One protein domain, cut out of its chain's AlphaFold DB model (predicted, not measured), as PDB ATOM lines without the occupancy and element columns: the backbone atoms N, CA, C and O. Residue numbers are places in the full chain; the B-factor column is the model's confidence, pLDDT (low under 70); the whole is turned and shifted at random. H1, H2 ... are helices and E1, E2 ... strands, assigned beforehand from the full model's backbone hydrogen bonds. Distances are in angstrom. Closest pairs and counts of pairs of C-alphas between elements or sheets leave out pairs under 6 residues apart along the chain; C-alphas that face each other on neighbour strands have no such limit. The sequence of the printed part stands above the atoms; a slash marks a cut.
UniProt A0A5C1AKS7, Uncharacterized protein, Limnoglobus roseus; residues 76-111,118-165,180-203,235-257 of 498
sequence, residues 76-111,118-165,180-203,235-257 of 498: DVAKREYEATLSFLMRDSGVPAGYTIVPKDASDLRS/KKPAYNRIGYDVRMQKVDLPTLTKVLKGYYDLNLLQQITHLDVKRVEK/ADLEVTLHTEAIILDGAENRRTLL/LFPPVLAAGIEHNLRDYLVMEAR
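This is residues 76 to 111, 118 to 165, 180 to 203 and 235 to 257 of the 498 residues of an uncharacterized protein of Limnoglobus roseus (UniProt A0A5C1AKS7). One twisted sheet of four long-to-short strands has two helices, H1 and H2, packed along its strands on one face, while its other face has no named helix: two layers, helices on one side of a sheet. A third, short helix, H3, packs on H2 away from the sheet, after the stretch 235 to 251, which has no named element. The printed part has 131 residues, with three named helices and four named strands in the order H1 E1 E2 H2 E3 E4 H3; the sheet runs E1 E2 E4 E3, antiparallel throughout, and the class is mixed, helices and strands. The whole is compact, with a radius of gyration of the C-alphas of 15.5 A and spans of 50 by 34 by 28 A.

Start at H1, residues 76 to 92, which is on the sheet at a height of 8.9 A and lies over E2, residues 122 to 134, along the strands at 27 degrees on the local plane. Next comes edge strand E1, residues 100 to 104, antiparallel to E2, with N 102 and O 128 within hydrogen-bond range at 2.9 A. After E2, look for H2, residues 136 to 148, on the same face as H1 at a height of 9.8 A. H1 touches H2 with residues 86 to 90 alone, the closest C-alphas being those of Met 90 and Val 142, 6.4 A apart, at a steep tilt of 40 degrees, opposite ways. E3, residues 153 to 162, is the other edge strand and bends by 54 degrees at residue 156. E4, residues 182 to 193, is antiparallel to E2, with N 127 and O 188 at 2.8 A, and to E3, with N 185 and O 159 at 2.8 A. H2 lies over E4 and only just over E3, on which 3 of its C-alphas fall. E2, H2 and E3 form a split strand-helix-strand unit, two strands running the same way with E4 between them, and its crossover is right-handed. H3, residues 252 to 256, is not on the sheet; H2 touches it with residues 136 to 140 alone, and the closest C-alphas of the two, those of Pro 137 and Glu 255, are 6.2 A apart. Every O i to N i+4 pair is within hydrogen-bond range in H2 and H3, and 12 of 13 are in H1.

Find C-alpha 76 at (-18.905, 55.936, 32.402); from there H1 runs 24.3 A to Asp 92. E2 begins at C-alpha 122, (-26.222, 59.782, 45.001), and spans 33.5 A. H2 spans 18.3 A, E3 26.4 A and E4 34.7 A. H3 ends at C-alpha 256, (-9.841, 29.642, 61.629).

The C-alphas of Lys 118 and Lys 165 are the two farthest apart, at 50.7 A. Look for three cuts: C-alphas 111 and 118 are 12.7 A apart, 165 and 180 are 11.5 A apart, and 203 and 235 are 10.9 A apart. Of the links printed whole, none is long. Mean pLDDT of the printed part is 88.5; residue 107 and residues 235 to 248 are under 70.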
ATOM      1  N   ASP A  76     -19.584  56.850  33.325       94.69
ATOM      2  CA  ASP A  76     -18.905  55.936  32.402       94.69
ATOM      3  C   ASP A  76     -17.445  55.738  32.814       94.69
ATOM      4  O   ASP A  76     -16.922  54.617  32.809       94.69
ATOM      5  N   VAL A  77     -16.799  56.819  33.261       94.19
ATOM      6  CA  VAL A  77     -15.454  56.761  33.848       94.19
ATOM      7  C   VAL A  77     -15.473  55.952  35.143       94.19
ATOM      8  O   VAL A  77     -14.618  55.085  35.330       94.19
ATOM      9  N   ALA A  78     -16.457  56.191  36.014       94.69
ATOM     10  CA  ALA A  78     -16.607  55.468  37.270       94.69
ATOM     11  C   ALA A  78     -16.767  53.958  37.046       94.69
ATOM     12  O   ALA A  78     -16.049  53.184  37.674       94.69
ATOM     13  N   LYS A  79     -17.638  53.538  36.116       95.62
ATOM     14  CA  LYS A  79     -17.826  52.123  35.753       95.62
ATOM     15  C   LYS A  79     -16.522  51.483  35.274       95.62
ATOM     16  O   LYS A  79     -16.073  50.489  35.841       95.62
ATOM     17  N   ARG A  80     -15.872  52.083  34.272       95.56
ATOM     18  CA  ARG A  80     -14.645  51.531  33.679       95.56
ATOM     19  C   ARG A  80     -13.522  51.385  34.699       95.56
ATOM     20  O   ARG A  80     -12.860  50.350  34.755       95.56
ATOM     21  N   GLU A  81     -13.271  52.424  35.492       94.44
ATOM     22  CA  GLU A  81     -12.191  52.364  36.472       94.44
ATOM     23  C   GLU A  81     -12.533  51.407  37.623       94.44
ATOM     24  O   GLU A  81     -11.638  50.721  38.128       94.44
ATOM     25  N   TYR A  82     -13.805  51.317  38.032       95.88
ATOM     26  CA  TYR A  82     -14.222  50.424  39.120       95.88
ATOM     27  C   TYR A  82     -14.069  48.961  38.734       95.88
ATOM     28  O   TYR A  82     -13.442  48.196  39.466       95.88
ATOM     29  N   GLU A  83     -14.488  48.604  37.525       96.44
ATOM     30  CA  GLU A  83     -14.233  47.290  36.946       96.44
ATOM     31  C   GLU A  83     -12.730  46.971  36.864       96.44
ATOM     32  O   GLU A  83     -12.295  45.882  37.254       96.44
ATOM     33  N   ALA A  84     -11.906  47.931  36.424       95.00
ATOM     34  CA  ALA A  84     -10.455  47.760  36.364       95.00
ATOM     35  C   ALA A  84      -9.831  47.545  37.755       95.00
ATOM     36  O   ALA A  84      -8.905  46.743  37.898       95.00
ATOM     37  N   THR A  85     -10.357  48.217  38.780       94.25
ATOM     38  CA  THR A  85      -9.885  48.100  40.169       94.25
ATOM     39  C   THR A  85     -10.298  46.775  40.790       94.25
ATOM     40  O   THR A  85      -9.454  46.106  41.381       94.25
ATOM     41  N   LEU A  86     -11.543  46.333  40.587       96.50
ATOM     42  CA  LEU A  86     -11.980  44.997  41.000       96.50
ATOM     43  C   LEU A  86     -11.135  43.919  40.313       96.50
ATOM     44  O   LEU A  86     -10.636  43.010  40.965       96.50
ATOM     45  N   SER A  87     -10.870  44.073  39.014       96.25
ATOM     46  CA  SER A  87     -10.010  43.165  38.247       96.25
ATOM     47  C   SER A  87      -8.570  43.128  38.761       96.25
ATOM     48  O   SER A  87      -7.902  42.099  38.688       96.25
ATOM     49  N   PHE A  88      -8.038  44.263  39.212       94.44
ATOM     50  CA  PHE A  88      -6.724  44.333  39.841       94.44
ATOM     51  C   PHE A  88      -6.725  43.632  41.205       94.44
ATOM     52  O   PHE A  88      -5.869  42.784  41.440       94.44
ATOM     53  N   LEU A  89      -7.728  43.904  42.043       95.31
ATOM     54  CA  LEU A  89      -7.899  43.293  43.361       95.31
ATOM     55  C   LEU A  89      -7.961  41.759  43.297       95.31
ATOM     56  O   LEU A  89      -7.312  41.093  44.102       95.31
ATOM     57  N   MET A  90      -8.703  41.193  42.337       97.44
ATOM     58  CA  MET A  90      -8.789  39.734  42.167       97.44
ATOM     59  C   MET A  90      -7.413  39.127  41.871       97.44
ATOM     60  O   MET A  90      -7.017  38.138  42.485       97.44
ATOM     61  N   ARG A  91      -6.648  39.759  40.973       96.69
ATOM     62  CA  ARG A  91      -5.297  39.311  40.608       96.69
ATOM     63  C   ARG A  91      -4.317  39.436  41.771       96.69
ATOM     64  O   ARG A  91      -3.588  38.489  42.040       96.69
ATOM     65  N   ASP A  92      -4.327  40.573  42.462       95.25
ATOM     66  CA  ASP A  92      -3.451  40.847  43.609       95.25
ATOM     67  C   ASP A  92      -3.717  39.889  44.779       95.25
ATOM     68  O   ASP A  92      -2.795  39.410  45.436       95.25
ATOM     69  N   SER A  93      -4.983  39.510  44.974       96.62
ATOM     70  CA  SER A  93      -5.376  38.554  46.014       96.62
ATOM     71  C   SER A  93      -5.004  37.103  45.691       96.62
ATOM     72  O   SER A  93      -5.072  36.257  46.580       96.62
ATOM     73  N   GLY A  94      -4.592  36.806  44.452       96.75
ATOM     74  CA  GLY A  94      -4.252  35.456  43.998       96.75
ATOM     75  C   GLY A  94      -5.441  34.643  43.481       96.75
ATOM     76  O   GLY A  94      -5.349  33.420  43.411       96.75
ATOM     77  N   VAL A  95      -6.553  35.291  43.110       97.81
ATOM     78  CA  VAL A  95      -7.704  34.599  42.510       97.81
ATOM     79  C   VAL A  95      -7.280  33.991  41.163       97.81
ATOM     80  O   VAL A  95      -6.715  34.710  40.328       97.81
ATOM     81  N   PRO A  96      -7.550  32.696  40.908       96.69
ATOM     82  CA  PRO A  96      -7.235  32.068  39.631       96.69
ATOM     83  C   PRO A  96      -7.871  32.798  38.441       96.69
ATOM     84  O   PRO A  96      -8.969  33.352  38.533       96.69
ATOM     85  N   ALA A  97      -7.194  32.770  37.290       95.50
ATOM     86  CA  ALA A  97      -7.764  33.286  36.050       95.50
ATOM     87  C   ALA A  97      -9.062  32.527  35.706       95.50
ATOM     88  O   ALA A  97      -9.106  31.301  35.799       95.50
ATOM     89  N   GLY A  98     -10.108  33.256  35.309       94.88
ATOM     90  CA  GLY A  98     -11.446  32.696  35.065       94.88
ATOM     91  C   GLY A  98     -12.557  33.288  35.938       94.88
ATOM     92  O   GLY A  98     -13.699  32.849  35.841       94.88
ATOM     93  N   TYR A  99     -12.251  34.284  36.774       97.75
ATOM     94  CA  TYR A  99     -13.281  35.109  37.400       97.75
ATOM     95  C   TYR A  99     -13.981  35.997  36.357       97.75
ATOM     96  O   TYR A  99     -13.378  36.421  35.369       97.75
ATOM     97  N   THR A 100     -15.248  36.311  36.609       98.12
ATOM     98  CA  THR A 100     -16.098  37.116  35.729       98.12
ATOM     99  C   THR A 100     -16.653  38.300  36.510       98.12
ATOM    100  O   THR A 100     -17.164  38.125  37.614       98.12
ATOM    101  N   ILE A 101     -16.560  39.500  35.943       97.94
ATOM    102  CA  ILE A 101     -17.093  40.736  36.525       97.94
ATOM    103  C   ILE A 101     -18.160  41.254  35.565       97.94
ATOM    104  O   ILE A 101     -17.840  41.627  34.441       97.94
ATOM    105  N   VAL A 102     -19.427  41.229  35.979       97.81
ATOM    106  CA  VAL A 102     -20.554  41.695  35.158       97.81
ATOM    107  C   VAL A 102     -21.109  42.979  35.765       97.81
ATOM    108  O   VAL A 102     -21.468  42.972  36.946       97.81
ATOM    109  N   PRO A 103     -21.199  44.082  35.002       96.75
ATOM    110  CA  PRO A 103     -21.885  45.274  35.470       96.75
ATOM    111  C   PRO A 103     -23.368  44.958  35.662       96.75
ATOM    112  O   PRO A 103     -24.024  44.407  34.778       96.75
ATOM    113  N   LYS A 104     -23.894  45.319  36.826       94.94
ATOM    114  CA  LYS A 104     -25.319  45.256  37.127       94.94
ATOM    115  C   LYS A 104     -25.918  46.624  36.843       94.94
ATOM    116  O   LYS A 104     -25.363  47.643  37.267       94.94
ATOM    117  N   ASP A 105     -27.042  46.650  36.132       87.69
ATOM    118  CA  ASP A 105     -27.783  47.891  35.927       87.69
ATOM    119  C   ASP A 105     -28.059  48.539  37.282       87.69
ATOM    120  O   ASP A 105     -28.405  47.847  38.246       87.69
ATOM    121  N   ALA A 106     -27.824  49.853  37.359       70.06
ATOM    122  CA  ALA A 106     -27.934  50.624  38.590       70.06
ATOM    123  C   ALA A 106     -29.263  50.282  39.272       70.06
ATOM    124  O   ALA A 106     -30.337  50.530  38.719       70.06
ATOM    125  N   SER A 107     -29.166  49.631  40.432       62.75
ATOM    126  CA  SER A 107     -30.321  49.140  41.167       62.75
ATOM    127  C   SER A 107     -31.270  50.298  41.482       62.75
ATOM    128  O   SER A 107     -30.846  51.436  41.687       62.75
ATOM    129  N   ASP A 108     -32.564  49.978  41.450       75.19
ATOM    130  CA  ASP A 108     -33.726  50.855  41.584       75.19
ATOM    131  C   ASP A 108     -33.447  52.215  42.263       75.19
ATOM    132  O   ASP A 108     -33.322  52.313  43.494       75.19
ATOM    133  N   LEU A 109     -33.387  53.281  41.448       79.44
ATOM    134  CA  LEU A 109     -33.214  54.671  41.899       79.44
ATOM    135  C   LEU A 109     -34.285  55.087  42.919       79.44
ATOM    136  O   LEU A 109     -34.056  56.014  43.691       79.44
ATOM    137  N   ARG A 110     -35.420  54.375  42.982       84.62
ATOM    138  CA  ARG A 110     -36.487  54.610  43.967       84.62
ATOM    139  C   ARG A 110     -36.039  54.387  45.410       84.62
ATOM    140  O   ARG A 110     -36.677  54.892  46.325       84.62
ATOM    141  N   SER A 111     -34.963  53.632  45.626       85.88
ATOM    142  CA  SER A 111     -34.416  53.379  46.962       85.88
ATOM    143  C   SER A 111     -33.423  54.451  47.434       85.88
ATOM    144  O   SER A 111     -32.908  54.355  48.549       85.88
ATOM    145  N   LYS A 118     -36.755  65.534  42.121       88.88
ATOM    146  CA  LYS A 118     -36.213  64.557  41.161       88.88
ATOM    147  C   LYS A 118     -34.684  64.455  41.095       88.88
ATOM    148  O   LYS A 118     -34.165  63.918  40.115       88.88
ATOM    149  N   LYS A 119     -33.942  64.959  42.090       92.38
ATOM    150  CA  LYS A 119     -32.478  64.799  42.137       92.38
ATOM    151  C   LYS A 119     -32.092  63.786  43.222       92.38
ATOM    152  O   LYS A 119     -32.217  64.119  44.406       92.38
ATOM    153  N   PRO A 120     -31.612  62.579  42.859       93.44
ATOM    154  CA  PRO A 120     -31.159  61.607  43.845       93.44
ATOM    155  C   PRO A 120     -29.925  62.139  44.580       93.44
ATOM    156  O   PRO A 120     -29.082  62.820  43.993       93.44
ATOM    157  N   ALA A 121     -29.805  61.814  45.866       92.44
ATOM    158  CA  ALA A 121     -28.665  62.201  46.697       92.44
ATOM    159  C   ALA A 121     -27.326  61.651  46.178       92.44
ATOM    160  O   ALA A 121     -26.264  62.236  46.409       92.44
ATOM    161  N   TYR A 122     -27.378  60.497  45.516       94.94
ATOM    162  CA  TYR A 122     -26.222  59.782  45.001       94.94
ATOM    163  C   TYR A 122     -26.632  58.789  43.907       94.94
ATOM    164  O   TYR A 122     -27.764  58.316  43.877       94.94
ATOM    165  N   ASN A 123     -25.697  58.433  43.029       94.81
ATOM    166  CA  ASN A 123     -25.881  57.357  42.056       94.81
ATOM    167  C   ASN A 123     -25.188  56.085  42.557       94.81
ATOM    168  O   ASN A 123     -24.138  56.158  43.198       94.81
ATOM    169  N   ARG A 124     -25.759  54.914  42.255       95.00
ATOM    170  CA  ARG A 124     -25.173  53.606  42.586       95.00
ATOM    171  C   ARG A 124     -24.701  52.913  41.317       95.00
ATOM    172  O   ARG A 124     -25.407  52.928  40.311       95.00
ATOM    173  N   ILE A 125     -23.540  52.272  41.379       95.38
ATOM    174  CA  ILE A 125     -23.094  51.309  40.370       95.38
ATOM    175  C   ILE A 125     -22.957  49.939  41.024       95.38
ATOM    176  O   ILE A 125     -22.338  49.821  42.080       95.38
ATOM    177  N   GLY A 126     -23.574  48.921  40.428       95.94
ATOM    178  CA  GLY A 126     -23.548  47.552  40.930       95.94
ATOM    179  C   GLY A 126     -22.679  46.660  40.052       95.94
ATOM    180  O   GLY A 126     -22.641  46.843  38.838       95.94
ATOM    181  N   TYR A 127     -22.004  45.686  40.653       97.69
ATOM    182  CA  TYR A 127     -21.283  44.639  39.936       97.69
ATOM    183  C   TYR A 127     -21.533  43.276  40.571       97.69
ATOM    184  O   TYR A 127     -21.578  43.134  41.796       97.69
ATOM    185  N   ASP A 128     -21.628  42.279  39.701       97.88
ATOM    186  CA  ASP A 128     -21.705  40.870  40.048       97.88
ATOM    187  C   ASP A 128     -20.352  40.236  39.729       97.88
ATOM    188  O   ASP A 128     -19.983  40.059  38.566       97.88
ATOM    189  N   VAL A 129     -19.594  39.912  40.772       98.25
ATOM    190  CA  VAL A 129     -18.284  39.273  40.659       98.25
ATOM    191  C   VAL A 129     -18.439  37.789  40.959       98.25
ATOM    192  O   VAL A 129     -18.837  37.408  42.057       98.25
ATOM    193  N   ARG A 130     -18.112  36.939  39.989       98.44
ATOM    194  CA  ARG A 130     -18.118  35.481  40.136       98.44
ATOM    195  C   ARG A 130     -16.695  34.961  40.100       98.44
ATOM    196  O   ARG A 130     -15.968  35.226  39.146       98.44
ATOM    197  N   MET A 131     -16.306  34.212  41.119       98.19
ATOM    198  CA  MET A 131     -14.987  33.605  41.240       98.19
ATOM    199  C   MET A 131     -15.149  32.090  41.318       98.19
ATOM    200  O   MET A 131     -16.010  31.600  42.044       98.19
ATOM    201  N   GLN A 132     -14.334  31.348  40.574       97.31
ATOM    202  CA  GLN A 132     -14.380  29.887  40.533       97.31
ATOM    203  C   GLN A 132     -13.083  29.304  41.080       97.31
ATOM    204  O   GLN A 132     -12.010  29.852  40.828       97.31
ATOM    205  N   LYS A 133     -13.189  28.157  41.761       95.62
ATOM    206  CA  LYS A 133     -12.050  27.406  42.307       95.62
ATOM    207  C   LYS A 133     -11.179  28.249  43.240       95.62
ATOM    208  O   LYS A 133      -9.956  28.275  43.121       95.62
ATOM    209  N   VAL A 134     -11.823  28.993  44.132       96.88
ATOM    210  CA  VAL A 134     -11.148  29.843  45.116       96.88
ATOM    211  C   VAL A 134     -11.032  29.089  46.434       96.88
ATOM    212  O   VAL A 134     -11.928  28.340  46.808       96.88
ATOM    213  N   ASP A 135      -9.923  29.265  47.139       95.50
ATOM    214  CA  ASP A 135      -9.745  28.801  48.510       95.50
ATOM    215  C   ASP A 135     -10.140  29.892  49.515       95.50
ATOM    216  O   ASP A 135     -10.097  31.094  49.237       95.50
ATOM    217  N   LEU A 136     -10.531  29.476  50.719       95.00
ATOM    218  CA  LEU A 136     -11.004  30.402  51.748       95.00
ATOM    219  C   LEU A 136      -9.978  31.502  52.113       95.00
ATOM    220  O   LEU A 136     -10.394  32.655  52.219       95.00
ATOM    221  N   PRO A 137      -8.659  31.224  52.225       94.44
ATOM    222  CA  PRO A 137      -7.659  32.272  52.447       94.44
ATOM    223  C   PRO A 137      -7.587  33.318  51.329       94.44
ATOM    224  O   PRO A 137      -7.448  34.514  51.592       94.44
ATOM    225  N   THR A 138      -7.712  32.908  50.065       96.50
ATOM    226  CA  THR A 138      -7.767  33.856  48.942       96.50
ATOM    227  C   THR A 138      -9.035  34.696  48.994       96.50
ATOM    228  O   THR A 138      -8.963  35.908  48.795       96.50
ATOM    229  N   LEU A 139     -10.184  34.106  49.345       96.88
ATOM    230  CA  LEU A 139     -11.410  34.873  49.571       96.88
ATOM    231  C   LEU A 139     -11.225  35.912  50.688       96.88
ATOM    232  O   LEU A 139     -11.604  37.068  50.513       96.88
ATOM    233  N   THR A 140     -10.596  35.542  51.804       95.44
ATOM    234  CA  THR A 140     -10.277  36.470  52.897       95.44
ATOM    235  C   THR A 140      -9.396  37.626  52.424       95.44
ATOM    236  O   THR A 140      -9.677  38.781  52.755       95.44
ATOM    237  N   LYS A 141      -8.376  37.355  51.599       95.31
ATOM    238  CA  LYS A 141      -7.541  38.402  50.984       95.31
ATOM    239  C   LYS A 141      -8.353  39.329  50.084       95.31
ATOM    240  O   LYS A 141      -8.193  40.541  50.205       95.31
ATOM    241  N   VAL A 142      -9.255  38.790  49.260       96.62
ATOM    242  CA  VAL A 142     -10.156  39.591  48.413       96.62
ATOM    243  C   VAL A 142     -11.040  40.491  49.269       96.62
ATOM    244  O   VAL A 142     -11.124  41.687  49.006       96.62
ATOM    245  N   LEU A 143     -11.685  39.943  50.303       95.56
ATOM    246  CA  LEU A 143     -12.569  40.706  51.187       95.56
ATOM    247  C   LEU A 143     -11.799  41.803  51.925       95.56
ATOM    248  O   LEU A 143     -12.253  42.943  51.970       95.56
ATOM    249  N   LYS A 144     -10.610  41.488  52.445       92.06
ATOM    250  CA  LYS A 144      -9.737  42.469  53.091       92.06
ATOM    251  C   LYS A 144      -9.319  43.570  52.115       92.06
ATOM    252  O   LYS A 144      -9.598  44.740  52.362       92.06
ATOM    253  N   GLY A 145      -8.745  43.191  50.974       92.44
ATOM    254  CA  GLY A 145      -8.303  44.133  49.953       92.44
ATOM    255  C   GLY A 145      -9.448  44.994  49.414       92.44
ATOM    256  O   GLY A 145      -9.251  46.178  49.164       92.44
ATOM    257  N   TYR A 146     -10.667  44.451  49.323       94.31
ATOM    258  CA  TYR A 146     -11.864  45.198  48.937       94.31
ATOM    259  C   TYR A 146     -12.161  46.358  49.895       94.31
ATOM    260  O   TYR A 146     -12.460  47.461  49.439       94.31
ATOM    261  N   TYR A 147     -12.082  46.151  51.210       90.44
ATOM    262  CA  TYR A 147     -12.310  47.235  52.176       90.44
ATOM    263  C   TYR A 147     -11.102  48.170  52.324       90.44
ATOM    264  O   TYR A 147     -11.284  49.339  52.669       90.44
ATOM    265  N   ASP A 148      -9.906  47.703  51.964       87.69
ATOM    266  CA  ASP A 148      -8.686  48.517  51.919       87.69
ATOM    267  C   ASP A 148      -8.658  49.498  50.726       87.69
ATOM    268  O   ASP A 148      -7.908  50.476  50.752       87.69
ATOM    269  N   LEU A 149      -9.515  49.319  49.705       87.50
ATOM    270  CA  LEU A 149      -9.630  50.251  48.567       87.50
ATOM    271  C   LEU A 149     -10.078  51.665  48.975       87.50
ATOM    272  O   LEU A 149      -9.880  52.609  48.212       87.50
ATOM    273  N   ASN A 150     -10.669  51.820  50.168       85.69
ATOM    274  CA  ASN A 150     -11.072  53.109  50.736       85.69
ATOM    275  C   ASN A 150     -12.028  53.935  49.844       85.69
ATOM    276  O   ASN A 150     -12.049  55.169  49.857       85.69
ATOM    277  N   LEU A 151     -12.846  53.232  49.069       91.75
ATOM    278  CA  LEU A 151     -13.934  53.801  48.285       91.75
ATOM    279  C   LEU A 151     -15.248  53.710  49.071       91.75
ATOM    280  O   LEU A 151     -15.396  52.887  49.979       91.75
ATOM    281  N   LEU A 152     -16.229  54.543  48.716       92.75
ATOM    282  CA  LEU A 152     -17.602  54.389  49.213       92.75
ATOM    283  C   LEU A 152     -18.286  53.220  48.503       92.75
ATOM    284  O   LEU A 152     -19.049  53.405  47.557       92.75
ATOM    285  N   GLN A 153     -17.975  52.015  48.964       93.62
ATOM    286  CA  GLN A 153     -18.468  50.771  48.399       93.62
ATOM    287  C   GLN A 153     -18.859  49.779  49.489       93.62
ATOM    288  O   GLN A 153     -18.337  49.803  50.605       93.62
ATOM    289  N   GLN A 154     -19.767  48.875  49.153       93.19
ATOM    290  CA  GLN A 154     -20.287  47.878  50.070       93.19
ATOM    291  C   GLN A 154     -20.585  46.576  49.333       93.19
ATOM    292  O   GLN A 154     -21.061  46.571  48.204       93.19
ATOM    293  N   ILE A 155     -20.310  45.462  50.004       94.62
ATOM    294  CA  ILE A 155     -20.778  44.144  49.589       94.62
ATOM    295  C   ILE A 155     -22.226  44.008  50.063       94.62
ATOM    296  O   ILE A 155     -22.483  44.041  51.270       94.62
ATOM    297  N   THR A 156     -23.167  43.892  49.131       93.88
ATOM    298  CA  THR A 156     -24.599  43.761  49.439       93.88
ATOM    299  C   THR A 156     -25.000  42.309  49.650       93.88
ATOM    300  O   THR A 156     -25.841  42.022  50.499       93.88
ATOM    301  N   HIS A 157     -24.371  41.384  48.928       96.00
ATOM    302  CA  HIS A 157     -24.624  39.958  49.063       96.00
ATOM    303  C   HIS A 157     -23.372  39.150  48.717       96.00
ATOM    304  O   HIS A 157     -22.623  39.495  47.804       96.00
ATOM    305  N   LEU A 158     -23.148  38.081  49.475       96.94
ATOM    306  CA  LEU A 158     -22.029  37.163  49.318       96.94
ATOM    307  C   LEU A 158     -22.582  35.744  49.412       96.94
ATOM    308  O   LEU A 158     -23.062  35.337  50.467       96.94
ATOM    309  N   ASP A 159     -22.504  35.021  48.305       97.44
ATOM    310  CA  ASP A 159     -22.855  33.610  48.212       97.44
ATOM    311  C   ASP A 159     -21.573  32.813  47.985       97.44
ATOM    312  O   ASP A 159     -20.780  33.127  47.098       97.44
ATOM    313  N   VAL A 160     -21.350  31.799  48.810       97.12
ATOM    314  CA  VAL A 160     -20.167  30.945  48.742       97.12
ATOM    315  C   VAL A 160     -20.663  29.513  48.733       97.12
ATOM    316  O   VAL A 160     -21.221  29.017  49.717       97.12
ATOM    317  N   LYS A 161     -20.464  28.861  47.593       96.50
ATOM    318  CA  LYS A 161     -20.875  27.490  47.326       96.50
ATOM    319  C   LYS A 161     -19.650  26.629  47.125       96.50
ATOM    320  O   LYS A 161     -18.637  27.068  46.595       96.50
ATOM    321  N   ARG A 162     -19.762  25.372  47.523       94.75
ATOM    322  CA  ARG A 162     -18.763  24.364  47.203       94.75
ATOM    323  C   ARG A 162     -19.124  23.733  45.864       94.75
ATOM    324  O   ARG A 162     -20.240  23.240  45.711       94.75
ATOM    325  N   VAL A 163     -18.199  23.739  44.912       92.69
ATOM    326  CA  VAL A 163     -18.390  23.074  43.623       92.69
ATOM    327  C   VAL A 163     -18.152  21.586  43.826       92.69
ATOM    328  O   VAL A 163     -17.021  21.132  44.000       92.69
ATOM    329  N   GLU A 164     -19.225  20.801  43.810       85.69
ATOM    330  CA  GLU A 164     -19.092  19.350  43.788       85.69
ATOM    331  C   GLU A 164     -18.489  18.929  42.447       85.69
ATOM    332  O   GLU A 164     -19.037  19.188  41.377       85.69
ATOM    333  N   LYS A 165     -17.322  18.282  42.493       80.88
ATOM    334  CA  LYS A 165     -16.709  17.721  41.291       80.88
ATOM    335  C   LYS A 165     -17.588  16.572  40.797       80.88
ATOM    336  O   LYS A 165     -17.594  15.501  41.410       80.88
ATOM    337  N   ALA A 180      -9.373  24.541  47.086       93.25
ATOM    338  CA  ALA A 180      -9.694  25.503  46.039       93.25
ATOM    339  C   ALA A 180     -10.928  25.050  45.235       93.25
ATOM    340  O   ALA A 180     -10.923  25.050  44.005       93.25
ATOM    341  N   ASP A 181     -11.988  24.616  45.922       93.62
ATOM    342  CA  ASP A 181     -13.235  24.131  45.317       93.62
ATOM    343  C   ASP A 181     -14.432  25.065  45.575       93.62
ATOM    344  O   ASP A 181     -15.574  24.691  45.303       93.62
ATOM    345  N   LEU A 182     -14.195  26.295  46.049       96.19
ATOM    346  CA  LEU A 182     -15.264  27.261  46.284       96.19
ATOM    347  C   LEU A 182     -15.596  28.043  45.009       96.19
ATOM    348  O   LEU A 182     -14.722  28.543  44.297       96.19
ATOM    349  N   GLU A 183     -16.889  28.177  44.747       97.44
ATOM    350  CA  GLU A 183     -17.468  29.146  43.830       97.44
ATOM    351  C   GLU A 183     -18.098  30.266  44.653       97.44
ATOM    352  O   GLU A 183     -18.956  30.041  45.508       97.44
ATOM    353  N   VAL A 184     -17.649  31.488  44.402       98.00
ATOM    354  CA  VAL A 184     -18.060  32.663  45.160       98.00
ATOM    355  C   VAL A 184     -18.751  33.635  44.223       98.00
ATOM    356  O   VAL A 184     -18.174  34.050  43.221       98.00
ATOM    357  N   THR A 185     -19.970  34.031  44.571       98.25
ATOM    358  CA  THR A 185     -20.687  35.125  43.919       98.25
ATOM    359  C   THR A 185     -20.793  36.297  44.883       98.25
ATOM    360  O   THR A 185     -21.374  36.199  45.962       98.25
ATOM    361  N   LEU A 186     -20.214  37.421  44.484       97.75
ATOM    362  CA  LEU A 186     -20.136  38.649  45.249       97.75
ATOM    363  C   LEU A 186     -20.920  39.742  44.518       97.75
ATOM    364  O   LEU A 186     -20.548  40.150  43.420       97.75
ATOM    365  N   HIS A 187     -21.972  40.245  45.154       97.25
ATOM    366  CA  HIS A 187     -22.683  41.438  44.713       97.25
ATOM    367  C   HIS A 187     -22.129  42.647  45.463       97.25
ATOM    368  O   HIS A 187     -22.172  42.716  46.695       97.25
ATOM    369  N   THR A 188     -21.590  43.599  44.714       96.31
ATOM    370  CA  THR A 188     -20.992  44.825  45.246       96.31
ATOM    371  C   THR A 188     -21.682  46.040  44.650       96.31
ATOM    372  O   THR A 188     -22.029  46.057  43.470       96.31
ATOM    373  N   GLU A 189     -21.873  47.063  45.475       95.25
ATOM    374  CA  GLU A 189     -22.339  48.376  45.055       95.25
ATOM    375  C   GLU A 189     -21.320  49.440  45.462       95.25
ATOM    376  O   GLU A 189     -20.742  49.388  46.550       95.25
ATOM    377  N   ALA A 190     -21.119  50.428  44.597       95.06
ATOM    378  CA  ALA A 190     -20.297  51.594  44.870       95.06
ATOM    379  C   ALA A 190     -21.063  52.885  44.556       95.06
ATOM    380  O   ALA A 190     -21.946  52.918  43.695       95.06
ATOM    381  N   ILE A 191     -20.760  53.942  45.310       95.00
ATOM    382  CA  ILE A 191     -21.576  55.158  45.386       95.00
ATOM    383  C   ILE A 191     -20.834  56.353  44.771       95.00
ATOM    384  O   ILE A 191     -19.683  56.648  45.107       95.00
ATOM    385  N   ILE A 192     -21.539  57.086  43.907       95.25
ATOM    386  CA  ILE A 192     -21.147  58.399  43.383       95.25
ATOM    387  C   ILE A 192     -21.996  59.447  44.112       95.25
ATOM    388  O   ILE A 192     -23.206  59.524  43.895       95.25
ATOM    389  N   LEU A 193     -21.387  60.238  44.997       95.31
ATOM    390  CA  LEU A 193     -22.092  61.308  45.709       95.31
ATOM    391  C   LEU A 193     -22.363  62.501  44.784       95.31
ATOM    392  O   LEU A 193     -21.566  62.799  43.894       95.31
ATOM    393  N   ASP A 194     -23.450  63.232  45.033       93.31
ATOM    394  CA  ASP A 194     -23.687  64.500  44.341       93.31
ATOM    395  C   ASP A 194     -22.571  65.521  44.639       93.31
ATOM    396  O   ASP A 194     -22.157  65.740  45.784       93.31
ATOM    397  N   GLY A 195     -22.051  66.142  43.580       91.56
ATOM    398  CA  GLY A 195     -20.885  67.020  43.659       91.56
ATOM    399  C   GLY A 195     -19.582  66.302  44.032       91.56
ATOM    400  O   GLY A 195     -18.708  66.933  44.633       91.56
ATOM    401  N   ALA A 196     -19.464  65.002  43.732       93.31
ATOM    402  CA  ALA A 196     -18.183  64.303  43.691       93.31
ATOM    403  C   ALA A 196     -17.206  65.002  42.728       93.31
ATOM    404  O   ALA A 196     -17.609  65.659  41.767       93.31
ATOM    405  N   GLU A 197     -15.907  64.860  42.979       89.62
ATOM    406  CA  GLU A 197     -14.884  65.436  42.109       89.62
ATOM    407  C   GLU A 197     -14.875  64.715  40.750       89.62
ATOM    408  O   GLU A 197     -14.848  63.482  40.679       89.62
ATOM    409  N   ASN A 198     -14.900  65.477  39.655       88.88
ATOM    410  CA  ASN A 198     -14.781  64.906  38.319       88.88
ATOM    411  C   ASN A 198     -13.312  64.568  38.032       88.88
ATOM    412  O   ASN A 198     -12.548  65.407  37.556       88.88
ATOM    413  N   ARG A 199     -12.913  63.338  38.362       86.94
ATOM    414  CA  ARG A 199     -11.545  62.841  38.191       86.94
ATOM    415  C   ARG A 199     -11.488  61.674  37.210       86.94
ATOM    416  O   ARG A 199     -12.407  60.871  37.119       86.94
ATOM    417  N   ARG A 200     -10.368  61.556  36.493       85.69
ATOM    418  CA  ARG A 200     -10.149  60.497  35.491       85.69
ATOM    419  C   ARG A 200      -9.782  59.138  36.091       85.69
ATOM    420  O   ARG A 200      -9.834  58.137  35.384       85.69
ATOM    421  N   THR A 201      -9.388  59.108  37.363       86.88
ATOM    422  CA  THR A 201      -8.943  57.905  38.077       86.88
ATOM    423  C   THR A 201      -9.708  57.730  39.382       86.88
ATOM    424  O   THR A 201     -10.149  58.704  39.986       86.88
ATOM    425  N   LEU A 202      -9.851  56.491  39.855       84.50
ATOM    426  CA  LEU A 202     -10.583  56.211  41.096       84.50
ATOM    427  C   LEU A 202      -9.901  56.711  42.348       84.50
ATOM    428  O   LEU A 202     -10.579  57.218  43.238       84.50
ATOM    429  N   LEU A 203      -8.584  56.543  42.423       77.44
ATOM    430  CA  LEU A 203      -7.830  56.942  43.596       77.44
ATOM    431  C   LEU A 203      -7.672  58.465  43.596       77.44
ATOM    432  O   LEU A 203      -7.303  59.028  42.555       77.44
ATOM    433  N   LEU A 235      -4.964  54.852  53.184       59.38
ATOM    434  CA  LEU A 235      -5.982  54.187  53.987       59.38
ATOM    435  C   LEU A 235      -6.672  55.237  54.863       59.38
ATOM    436  O   LEU A 235      -6.049  55.839  55.734       59.38
ATOM    437  N   PHE A 236      -7.964  55.460  54.642       62.88
ATOM    438  CA  PHE A 236      -8.822  56.144  55.602       62.88
ATOM    439  C   PHE A 236      -9.713  55.094  56.279       62.88
ATOM    440  O   PHE A 236     -10.084  54.112  55.636       62.88
ATOM    441  N   PRO A 237     -10.110  55.291  57.549       60.22
ATOM    442  CA  PRO A 237     -11.007  54.361  58.226       60.22
ATOM    443  C   PRO A 237     -12.324  54.247  57.436       60.22
ATOM    444  O   PRO A 237     -12.922  55.285  57.118       60.22
ATOM    445  N   PRO A 238     -12.772  53.035  57.066       63.09
ATOM    446  CA  PRO A 238     -13.903  52.834  56.160       63.09
ATOM    447  C   PRO A 238     -15.199  53.357  56.784       63.09
ATOM    448  O   PRO A 238     -15.686  52.777  57.738       63.09
ATOM    449  N   VAL A 239     -15.805  54.426  56.252       62.94
ATOM    450  CA  VAL A 239     -16.970  55.095  56.887       62.94
ATOM    451  C   VAL A 239     -18.143  54.139  57.127       62.94
ATOM    452  O   VAL A 239     -18.781  54.206  58.171       62.94
ATOM    453  N   LEU A 240     -18.397  53.219  56.192       60.94
ATOM    454  CA  LEU A 240     -19.507  52.263  56.281       60.94
ATOM    455  C   LEU A 240     -19.200  51.041  57.163       60.94
ATOM    456  O   LEU A 240     -20.120  50.340  57.570       60.94
ATOM    457  N   ALA A 241     -17.926  50.783  57.471       55.72
ATOM    458  CA  ALA A 241     -17.515  49.693  58.360       55.72
ATOM    459  C   ALA A 241     -17.002  50.190  59.727       55.72
ATOM    460  O   ALA A 241     -16.867  49.395  60.649       55.72
ATOM    461  N   ALA A 242     -16.778  51.497  59.887       52.56
ATOM    462  CA  ALA A 242     -16.220  52.135  61.079       52.56
ATOM    463  C   ALA A 242     -17.257  52.437  62.175       52.56
ATOM    464  O   ALA A 242     -16.932  53.106  63.150       52.56
ATOM    465  N   GLY A 243     -18.497  51.950  62.049       44.66
ATOM    466  CA  GLY A 243     -19.557  52.171  63.045       44.66
ATOM    467  C   GLY A 243     -19.310  51.516  64.410       44.66
ATOM    468  O   GLY A 243     -20.092  51.721  65.331       44.66
ATOM    469  N   ILE A 244     -18.243  50.732  64.561       46.00
ATOM    470  CA  ILE A 244     -17.822  50.153  65.833       46.00
ATOM    471  C   ILE A 244     -16.298  50.239  65.838       46.00
ATOM    472  O   ILE A 244     -15.651  49.480  65.122       46.00
ATOM    473  N   GLU A 245     -15.731  51.163  66.615       46.06
ATOM    474  CA  GLU A 245     -14.298  51.528  66.636       46.06
ATOM    475  C   GLU A 245     -13.320  50.358  66.908       46.06
ATOM    476  O   GLU A 245     -12.108  50.542  66.851       46.06
ATOM    477  N   HIS A 246     -13.818  49.132  67.113       44.81
ATOM    478  CA  HIS A 246     -13.024  47.925  67.358       44.81
ATOM    479  C   HIS A 246     -13.413  46.684  66.538       44.81
ATOM    480  O   HIS A 246     -12.757  45.657  66.677       44.81
ATOM    481  N   ASN A 247     -14.416  46.749  65.655       49.53
ATOM    482  CA  ASN A 247     -14.804  45.606  64.817       49.53
ATOM    483  C   ASN A 247     -14.500  45.885  63.341       49.53
ATOM    484  O   ASN A 247     -15.403  45.901  62.501       49.53
ATOM    485  N   LEU A 248     -13.215  46.052  63.001       61.44
ATOM    486  CA  LEU A 248     -12.776  45.652  61.660       61.44
ATOM    487  C   LEU A 248     -13.299  44.230  61.464       61.44
ATOM    488  O   LEU A 248     -13.021  43.370  62.298       61.44
ATOM    489  N   ARG A 249     -14.133  44.008  60.440       71.88
ATOM    490  CA  ARG A 249     -14.684  42.679  60.159       71.88
ATOM    491  C   ARG A 249     -13.512  41.711  60.053       71.88
ATOM    492  O   ARG A 249     -12.760  41.762  59.083       71.88
ATOM    493  N   ASP A 250     -13.335  40.890  61.082       79.75
ATOM    494  CA  ASP A 250     -12.197  39.996  61.154       79.75
ATOM    495  C   ASP A 250     -12.493  38.756  60.319       79.75
ATOM    496  O   ASP A 250     -13.071  37.766  60.774       79.75
ATOM    497  N   TYR A 251     -12.130  38.847  59.045       84.75
ATOM    498  CA  TYR A 251     -12.260  37.744  58.106       84.75
ATOM    499  C   TYR A 251     -11.328  36.571  58.456       84.75
ATOM    500  O   TYR A 251     -11.568  35.460  57.986       84.75
ATOM    501  N   LEU A 252     -10.335  36.752  59.345       84.75
ATOM    502  CA  LEU A 252      -9.469  35.659  59.812       84.75
ATOM    503  C   LEU A 252     -10.255  34.601  60.592       84.75
ATOM    504  O   LEU A 252      -9.887  33.426  60.597       84.75
ATOM    505  N   VAL A 253     -11.380  34.980  61.206       86.38
ATOM    506  CA  VAL A 253     -12.265  34.025  61.887       86.38
ATOM    507  C   VAL A 253     -12.833  33.001  60.899       86.38
ATOM    508  O   VAL A 253     -13.036  31.846  61.280       86.38
ATOM    509  N   MET A 254     -13.045  33.385  59.632       86.06
ATOM    510  CA  MET A 254     -13.492  32.455  58.589       86.06
ATOM    511  C   MET A 254     -12.402  31.427  58.276       86.06
ATOM    512  O   MET A 254     -12.709  30.245  58.167       86.06
ATOM    513  N   GLU A 255     -11.132  31.836  58.219       86.38
ATOM    514  CA  GLU A 255     -10.008  30.909  58.012       86.38
ATOM    515  C   GLU A 255      -9.834  29.944  59.190       86.38
ATOM    516  O   GLU A 255      -9.630  28.744  58.998       86.38
ATOM    517  N   ALA A 256      -9.960  30.452  60.420       86.31
ATOM    518  CA  ALA A 256      -9.841  29.642  61.629       86.31
ATOM    519  C   ALA A 256     -10.972  28.606  61.753       86.31
ATOM    520  O   ALA A 256     -10.767  27.507  62.276       86.31
ATOM    521  N   ARG A 257     -12.174  28.953  61.282       87.94
ATOM    522  CA  ARG A 257     -13.368  28.102  61.317       87.94
ATOM    523  C   ARG A 257     -13.940  27.937  59.919       87.94
ATOM    524  O   ARG A 257     -15.053  28.384  59.668       87.94
TER     525      ARG A 257